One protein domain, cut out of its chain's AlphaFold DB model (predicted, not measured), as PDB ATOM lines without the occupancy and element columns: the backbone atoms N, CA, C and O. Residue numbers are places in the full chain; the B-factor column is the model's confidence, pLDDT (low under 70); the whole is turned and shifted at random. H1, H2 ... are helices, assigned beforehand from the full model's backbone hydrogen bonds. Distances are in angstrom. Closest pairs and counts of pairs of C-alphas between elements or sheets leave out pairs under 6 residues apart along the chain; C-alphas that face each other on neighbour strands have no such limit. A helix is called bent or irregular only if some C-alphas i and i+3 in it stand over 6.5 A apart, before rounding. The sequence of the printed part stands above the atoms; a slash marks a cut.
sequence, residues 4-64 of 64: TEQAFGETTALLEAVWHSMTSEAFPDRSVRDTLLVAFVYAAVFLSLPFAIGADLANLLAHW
ATOM      1  N   THR A   4     -52.929  44.883   9.194       73.19
ATOM      2  CA  THR A   4     -51.498  45.017   9.488       73.19
ATOM      3  C   THR A   4     -51.043  46.473   9.586       73.19
ATOM      4  O   THR A   4     -50.288  46.811  10.490       73.19
ATOM      5  N   GLU A   5     -51.516  47.350   8.694       74.38
ATOM      6  CA  GLU A   5     -51.199  48.788   8.732       74.38
ATOM      7  C   GLU A   5     -51.792  49.456   9.973       74.38
ATOM      8  O   GLU A   5     -51.155  50.309  10.588       74.38
ATOM      9  N   GLN A   6     -52.997  49.037  10.367       80.12
ATOM     10  CA  GLN A   6     -53.643  49.530  11.578       80.12
ATOM     11  C   GLN A   6     -52.881  49.094  12.834       80.12
ATOM     12  O   GLN A   6     -52.543  49.938  13.660       80.12
ATOM     13  N   ALA A   7     -52.535  47.808  12.944       72.69
ATOM     14  CA  ALA A   7     -51.745  47.302  14.064       72.69
ATOM     15  C   ALA A   7     -50.373  47.992  14.157       72.69
ATOM     16  O   ALA A   7     -49.908  48.316  15.251       72.69
ATOM     17  N   PHE A   8     -49.735  48.272  13.017       77.38
ATOM     18  CA  PHE A   8     -48.463  48.993  12.980       77.38
ATOM     19  C   PHE A   8     -48.617  50.447  13.456       77.38
ATOM     20  O   PHE A   8     -47.807  50.927  14.253       77.38
ATOM     21  N   GLY A   9     -49.682  51.132  13.028       80.50
ATOM     22  CA  GLY A   9     -50.007  52.490  13.468       80.50
ATOM     23  C   GLY A   9     -50.296  52.578  14.969       80.50
ATOM     24  O   GLY A   9     -49.734  53.429  15.654       80.50
ATOM     25  N   GLU A  10     -51.103  51.656  15.497       80.38
ATOM     26  CA  GLU A  10     -51.426  51.571  16.927       80.38
ATOM     27  C   GLU A  10     -50.181  51.276  17.775       80.38
ATOM     28  O   GLU A  10     -49.967  51.908  18.811       80.38
ATOM     29  N   THR A  11     -49.310  50.379  17.304       77.44
ATOM     30  CA  THR A  11     -48.040  50.067  17.977       77.44
ATOM     31  C   THR A  11     -47.111  51.281  18.000       77.44
ATOM     32  O   THR A  11     -46.493  51.570  19.025       77.44
ATOM     33  N   THR A  12     -47.038  52.025  16.892       79.44
ATOM     34  CA  THR A  12     -46.213  53.238  16.787       79.44
ATOM     35  C   THR A  12     -46.696  54.317  17.755       79.44
ATOM     36  O   THR A  12     -45.891  54.865  18.503       79.44
ATOM     37  N   ALA A  13     -48.010  54.555  17.822       80.25
ATOM     38  CA  ALA A  13     -48.601  55.513  18.755       80.25
ATOM     39  C   ALA A  13     -48.354  55.129  20.228       80.25
ATOM     40  O   ALA A  13     -48.060  55.988  21.060       80.25
ATOM     41  N   LEU A  14     -48.422  53.834  20.557       79.50
ATOM     42  CA  LEU A  14     -48.094  53.315  21.889       79.50
ATOM     43  C   LEU A  14     -46.623  53.544  22.256       79.50
ATOM     44  O   LEU A  14     -46.332  53.990  23.366       79.50
ATOM     45  N   LEU A  15     -45.698  53.270  21.334       79.75
ATOM     46  CA  LEU A  15     -44.267  53.505  21.546       79.75
ATOM     47  C   LEU A  15     -43.957  54.991  21.737       79.75
ATOM     48  O   LEU A  15     -43.157  55.344  22.602       79.75
ATOM     49  N   GLU A  16     -44.617  55.861  20.978       80.94
ATOM     50  CA  GLU A  16     -44.454  57.310  21.075       80.94
ATOM     51  C   GLU A  16     -44.991  57.854  22.408       80.94
ATOM     52  O   GLU A  16     -44.335  58.666  23.061       80.94
ATOM     53  N   ALA A  17     -46.126  57.334  22.888       79.25
ATOM     54  CA  ALA A  17     -46.668  57.663  24.204       79.25
ATOM     55  C   ALA A  17     -45.759  57.187  25.352       79.25
ATOM     56  O   ALA A  17     -45.535  57.925  26.315       79.25
ATOM     57  N   VAL A  18     -45.199  55.976  25.250       76.12
ATOM     58  CA  VAL A  18     -44.220  55.456  26.221       76.12
ATOM     59  C   VAL A  18     -42.958  56.312  26.219       76.12
ATOM     60  O   VAL A  18     -42.481  56.691  27.287       76.12
ATOM     61  N   TRP A  19     -42.447  56.667  25.039       80.44
ATOM     62  CA  TRP A  19     -41.300  57.560  24.894       80.44
ATOM     63  C   TRP A  19     -41.554  58.917  25.555       80.44
ATOM     64  O   TRP A  19     -40.760  59.357  26.384       80.44
ATOM     65  N   HIS A  20     -42.695  59.542  25.253       77.12
ATOM     66  CA  HIS A  20     -43.060  60.837  25.817       77.12
ATOM     67  C   HIS A  20     -43.195  60.776  27.344       77.12
ATOM     68  O   HIS A  20     -42.701  61.655  28.053       77.12
ATOM     69  N   SER A  21     -43.781  59.691  27.857       69.12
ATOM     70  CA  SER A  21     -43.863  59.420  29.289       69.12
ATOM     71  C   SER A  21     -42.467  59.303  29.912       69.12
ATOM     72  O   SER A  21     -42.180  60.020  30.865       69.12
ATOM     73  N   MET A  22     -41.548  58.529  29.317       65.88
ATOM     74  CA  MET A  22     -40.164  58.374  29.804       65.88
ATOM     75  C   MET A  22     -39.353  59.679  29.842       65.88
ATOM     76  O   MET A  22     -38.388  59.782  30.608       65.88
ATOM     77  N   THR A  23     -39.711  60.654  29.003       71.31
ATOM     78  CA  THR A  23     -39.075  61.980  28.947       71.31
ATOM     79  C   THR A  23     -39.731  63.026  29.849       71.31
ATOM     80  O   THR A  23     -39.168  64.104  30.023       71.31
ATOM     81  N   SER A  24     -40.899  62.727  30.421       71.25
ATOM     82  CA  SER A  24     -41.587  63.611  31.360       71.25
ATOM     83  C   SER A  24     -40.797  63.733  32.664       71.25
ATOM     84  O   SER A  24     -40.330  62.736  33.211       71.25
ATOM     85  N   GLU A  25     -40.700  64.943  33.217       62.19
ATOM     86  CA  GLU A  25     -40.092  65.180  34.536       62.19
ATOM     87  C   GLU A  25     -40.832  64.458  35.679       62.19
ATOM     88  O   GLU A  25     -40.290  64.314  36.771       62.19
ATOM     89  N   ALA A  26     -42.050  63.961  35.427       67.06
ATOM     90  CA  ALA A  26     -42.834  63.161  36.368       67.06
ATOM     91  C   ALA A  26     -42.510  61.650  36.335       67.06
ATOM     92  O   ALA A  26     -43.122  60.880  37.078       67.06
ATOM     93  N   PHE A  27     -41.607  61.201  35.458       62.06
ATOM     94  CA  PHE A  27     -41.266  59.785  35.319       62.06
ATOM     95  C   PHE A  27     -40.368  59.311  36.482       62.06
ATOM     96  O   PHE A  27     -39.551  60.095  36.967       62.06
ATOM     97  N   PRO A  28     -40.507  58.057  36.968       61.94
ATOM     98  CA  PRO A  28     -39.776  57.561  38.135       61.94
ATOM     99  C   PRO A  28     -38.256  57.672  37.983       61.94
ATOM    100  O   PRO A  28     -37.737  57.739  36.867       61.94
ATOM    101  N   ASP A  29     -37.570  57.663  39.133       76.88
ATOM    102  CA  ASP A  29     -36.115  57.773  39.283       76.88
ATOM    103  C   ASP A  29     -35.320  57.124  38.145       76.88
ATOM    104  O   ASP A  29     -35.675  56.069  37.614       76.88
ATOM    105  N   ARG A  30     -34.171  57.725  37.815       73.75
ATOM    106  CA  ARG A  30     -33.283  57.310  36.714       73.75
ATOM    107  C   ARG A  30     -33.040  55.792  36.658       73.75
ATOM    108  O   ARG A  30     -33.001  55.231  35.569       73.75
ATOM    109  N   SER A  31     -32.955  55.129  37.813       77.44
ATOM    110  CA  SER A  31     -32.801  53.672  37.937       77.44
ATOM    111  C   SER A  31     -33.990  52.864  37.396       77.44
ATOM    112  O   SER A  31     -33.795  51.827  36.760       77.44
ATOM    113  N   VAL A  32     -35.224  53.323  37.613       78.94
ATOM    114  CA  VAL A  32     -36.451  52.672  37.128       78.94
ATOM    115  C   VAL A  32     -36.556  52.817  35.615       78.94
ATOM    116  O   VAL A  32     -36.856  51.844  34.924       78.94
ATOM    117  N   ARG A  33     -36.233  54.003  35.085       74.62
ATOM    118  CA  ARG A  33     -36.178  54.244  33.638       74.62
ATOM    119  C   ARG A  33     -35.154  53.343  32.948       74.62
ATOM    120  O   ARG A  33     -35.481  52.720  31.941       74.62
ATOM    121  N   ASP A  34     -33.950  53.231  33.504       80.06
ATOM    122  CA  ASP A  34     -32.896  52.383  32.938       80.06
ATOM    123  C   ASP A  34     -33.296  50.895  32.985       80.06
ATOM    124  O   ASP A  34     -33.091  50.161  32.020       80.06
ATOM    125  N   THR A  35     -33.964  50.459  34.059       81.38
ATOM    126  CA  THR A  35     -34.482  49.083  34.183       81.38
ATOM    127  C   THR A  35     -35.563  48.782  33.140       81.38
ATOM    128  O   THR A  35     -35.536  47.722  32.512       81.38
ATOM    129  N   LEU A  36     -36.500  49.710  32.915       81.25
ATOM    130  CA  LEU A  36     -37.547  49.561  31.898       81.25
ATOM    131  C   LEU A  36     -36.973  49.541  30.478       81.25
ATOM    132  O   LEU A  36     -37.415  48.732  29.665       81.25
ATOM    133  N   LEU A  37     -35.969  50.375  30.188       81.12
ATOM    134  CA  LEU A  37     -35.264  50.357  28.905       81.12
ATOM    135  C   LEU A  37     -34.580  49.012  28.659       81.12
ATOM    136  O   LEU A  37     -34.740  48.433  27.586       81.12
ATOM    137  N   VAL A  38     -33.870  48.480  29.657       81.94
ATOM    138  CA  VAL A  38     -33.236  47.159  29.557       81.94
ATOM    139  C   VAL A  38     -34.289  46.075  29.319       81.94
ATOM    140  O   VAL A  38     -34.115  45.248  28.426       81.94
ATOM    141  N   ALA A  39     -35.408  46.101  30.046       77.88
ATOM    142  CA  ALA A  39     -36.497  45.146  29.852       77.88
ATOM    143  C   ALA A  39     -37.104  45.228  28.439       77.88
ATOM    144  O   ALA A  39     -37.330  44.193  27.811       77.88
ATOM    145  N   PHE A  40     -37.309  46.437  27.905       82.00
ATOM    146  CA  PHE A  40     -37.786  46.650  26.535       82.00
ATOM    147  C   PHE A  40     -36.810  46.114  25.487       82.00
ATOM    148  O   PHE A  40     -37.231  45.445  24.544       82.00
ATOM    149  N   VAL A  41     -35.508  46.362  25.663       82.25
ATOM    150  CA  VAL A  41     -34.466  45.830  24.774       82.25
ATOM    151  C   VAL A  41     -34.470  44.302  24.807       82.25
ATOM    152  O   VAL A  41     -34.477  43.675  23.752       82.25
ATOM    153  N   TYR A  42     -34.547  43.690  25.991       79.19
ATOM    154  CA  TYR A  42     -34.647  42.233  26.118       79.19
ATOM    155  C   TYR A  42     -35.899  41.669  25.439       79.19
ATOM    156  O   TYR A  42     -35.803  40.675  24.720       79.19
ATOM    157  N   ALA A  43     -37.058  42.306  25.619       76.75
ATOM    158  CA  ALA A  43     -38.300  41.888  24.978       76.75
ATOM    159  C   ALA A  43     -38.210  41.984  23.445       76.75
ATOM    160  O   ALA A  43     -38.605  41.048  22.751       76.75
ATOM    161  N   ALA A  44     -37.637  43.067  22.915       78.19
ATOM    162  CA  ALA A  44     -37.425  43.247  21.480       78.19
ATOM    163  C   ALA A  44     -36.456  42.201  20.902       78.19
ATOM    164  O   ALA A  44     -36.721  41.608  19.854       78.19
ATOM    165  N   VAL A  45     -35.357  41.913  21.608       77.81
ATOM    166  CA  VAL A  45     -34.411  40.852  21.231       77.81
ATOM    167  C   VAL A  45     -35.113  39.494  21.213       77.81
ATOM    168  O   VAL A  45     -35.007  38.763  20.233       77.81
ATOM    169  N   PHE A  46     -35.896  39.177  22.243       76.62
ATOM    170  CA  PHE A  46     -36.624  37.911  22.320       76.62
ATOM    171  C   PHE A  46     -37.687  37.765  21.220       76.62
ATOM    172  O   PHE A  46     -37.830  36.691  20.648       76.62
ATOM    173  N   LEU A  47     -38.397  38.844  20.880       78.19
ATOM    174  CA  LEU A  47     -39.371  38.871  19.781       78.19
ATOM    175  C   LEU A  47     -38.720  38.752  18.397       78.19
ATOM    176  O   LEU A  47     -39.314  38.168  17.494       78.19
ATOM    177  N   SER A  48     -37.512  39.292  18.218       75.62
ATOM    178  CA  SER A  48     -36.780  39.249  16.942       75.62
ATOM    179  C   SER A  48     -36.003  37.946  16.716       75.62
ATOM    180  O   SER A  48     -35.778  37.556  15.571       75.62
ATOM    181  N   LEU A  49     -35.648  37.229  17.786       76.00
ATOM    182  CA  LEU A  49     -34.910  35.961  17.757       76.00
ATOM    183  C   LEU A  49     -35.543  34.885  16.849       76.00
ATOM    184  O   LEU A  49     -34.825  34.328  16.019       76.00
ATOM    185  N   PRO A  50     -36.860  34.608  16.918       74.25
ATOM    186  CA  PRO A  50     -37.519  33.644  16.038       74.25
ATOM    187  C   PRO A  50     -37.433  34.026  14.560       74.25
ATOM    188  O   PRO A  50     -37.284  33.151  13.712       74.25
ATOM    189  N   PHE A  51     -37.496  35.324  14.243       73.94
ATOM    190  CA  PHE A  51     -37.370  35.814  12.871       73.94
ATOM    191  C   PHE A  51     -35.936  35.698  12.360       73.94
ATOM    192  O   PHE A  51     -35.743  35.278  11.225       73.94
ATOM    193  N   ALA A  52     -34.940  36.013  13.191       72.12
ATOM    194  CA  ALA A  52     -33.534  35.843  12.837       72.12
ATOM    195  C   ALA A  52     -33.193  34.362  12.599       72.12
ATOM    196  O   ALA A  52     -32.620  34.025  11.568       72.12
ATOM    197  N   ILE A  53     -33.622  33.474  13.504       73.25
ATOM    198  CA  ILE A  53     -33.440  32.022  13.367       73.25
ATOM    199  C   ILE A  53     -34.192  31.495  12.141       73.25
ATOM    200  O   ILE A  53     -33.643  30.716  11.370       73.25
ATOM    201  N   GLY A  54     -35.441  31.921  11.940       69.31
ATOM    202  CA  GLY A  54     -36.256  31.507  10.800       69.31
ATOM    203  C   GLY A  54     -35.681  31.967   9.462       69.31
ATOM    204  O   GLY A  54     -35.674  31.192   8.509       69.31
ATOM    205  N   ALA A  55     -35.155  33.192   9.397       69.56
ATOM    206  CA  ALA A  55     -34.469  33.708   8.219       69.56
ATOM    207  C   ALA A  55     -33.191  32.913   7.919       69.56
ATOM    208  O   ALA A  55     -32.952  32.580   6.762       69.56
ATOM    209  N   ASP A  56     -32.414  32.554   8.942       73.38
ATOM    210  CA  ASP A  56     -31.183  31.771   8.789       73.38
ATOM    211  C   ASP A  56     -31.472  30.331   8.324       73.38
ATOM    212  O   ASP A  56     -30.836  29.823   7.401       73.38
ATOM    213  N   LEU A  57     -32.519  29.704   8.873       73.81
ATOM    214  CA  LEU A  57     -33.017  28.393   8.437       73.81
ATOM    215  C   LEU A  57     -33.558  28.418   7.004       73.81
ATOM    216  O   LEU A  57     -33.263  27.514   6.223       73.81
ATOM    217  N   ALA A  58     -34.334  29.441   6.640       71.31
ATOM    218  CA  ALA A  58     -34.827  29.616   5.278       71.31
ATOM    219  C   ALA A  58     -33.675  29.841   4.290       71.31
ATOM    220  O   ALA A  58     -33.696  29.298   3.189       71.31
ATOM    221  N   ASN A  59     -32.654  30.596   4.696       74.88
ATOM    222  CA  ASN A  59     -31.466  30.838   3.891       74.88
ATOM    223  C   ASN A  59     -30.657  29.549   3.674       74.88
ATOM    224  O   ASN A  59     -30.251  29.265   2.548       74.88
ATOM    225  N   LEU A  60     -30.489  28.733   4.721       73.88
ATOM    226  CA  LEU A  60     -29.886  27.398   4.640       73.88
ATOM    227  C   LEU A  60     -30.658  26.470   3.694       73.88
ATOM    228  O   LEU A  60     -30.042  25.799   2.874       73.88
ATOM    229  N   LEU A  61     -31.989  26.456   3.777       74.50
ATOM    230  CA  LEU A  61     -32.843  25.642   2.904       74.50
ATOM    231  C   LEU A  61     -32.864  26.134   1.452       74.50
ATOM    232  O   LEU A  61     -33.017  25.324   0.548       74.50
ATOM    233  N   ALA A  62     -32.723  27.440   1.215       74.88
ATOM    234  CA  ALA A  62     -32.722  28.022  -0.127       74.88
ATOM    235  C   ALA A  62     -31.414  27.787  -0.904       74.88
ATOM    236  O   ALA A  62     -31.402  27.923  -2.125       74.88
ATOM    237  N   HIS A  63     -30.320  27.471  -0.205       69.50
ATOM    238  CA  HIS A  63     -29.004  27.192  -0.792       69.50
ATOM    239  C   HIS A  63     -28.659  25.690  -0.825       69.50
ATOM    240  O   HIS A  63     -27.523  25.337  -1.154       69.50
ATOM    241  N   TRP A  64     -29.620  24.829  -0.480       57.16
ATOM    242  CA  TRP A  64     -29.595  23.379  -0.703       57.16
ATOM    243  C   TRP A  64     -30.285  23.029  -2.023       57.16
ATOM    244  O   TRP A  64     -29.758  22.140  -2.729       57.16
TER     245      TRP A  64
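AT A GLANCE: This is residues 4 to 64 of the 64 residues of an uncharacterized protein of Natronococcus occultus SP4 (UniProt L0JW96). Two helices make an open, narrow V: H1 leads to the point, residues 24 to 29 turn the chain there, and the longer H2, bent but running nearly straight, leads away as the other arm. The printed part has 61 residues with two named helices, H1 then H2, and no named strand: all helix. It is extended, with a radius of gyration of the C-alphas of 16.9 A, and flat, spanning 56 by 29 by 10 A.

IN THESE COORDINATES: H1, residues 4 to 23, begins at C-alpha 4 (-51.498, 45.017, 9.488) and is 28.6 A long. H2, residues 30 to 62, was assigned as one helix by its hydrogen bonds but is bent: C-alphas 47 and 50 are 6.7 A apart. Its arms are H2a, residues 30 to 47, 25.8 A, and H2b, residues 50 to 62, 17.8 A, ending at C-alpha 62 (-32.722, 28.022, -0.127).

HOW THE PARTS SIT: H1 and H2a are close but not clearly touching; their closest C-alphas, of Met 22 and Arg 33, are 6.9 A apart. They run opposite ways at a shallow tilt of 20 degrees. H2a and H2b stand at a shallow tilt of 28 degrees. H1 and H2b are apart. In H1, H2a and H2b every O i to N i+4 pair is within hydrogen-bond range.

THE WHOLE: The C-alphas farthest apart, of Ala 26 and Trp 64, are 56.0 A apart. The printed part has no cut, and the H1 to H2 link is short. The mean pLDDT of the printed part is 75.1; residues 21 to 22, 25 to 28, 54 to 55 and 63 to 64 are under 70.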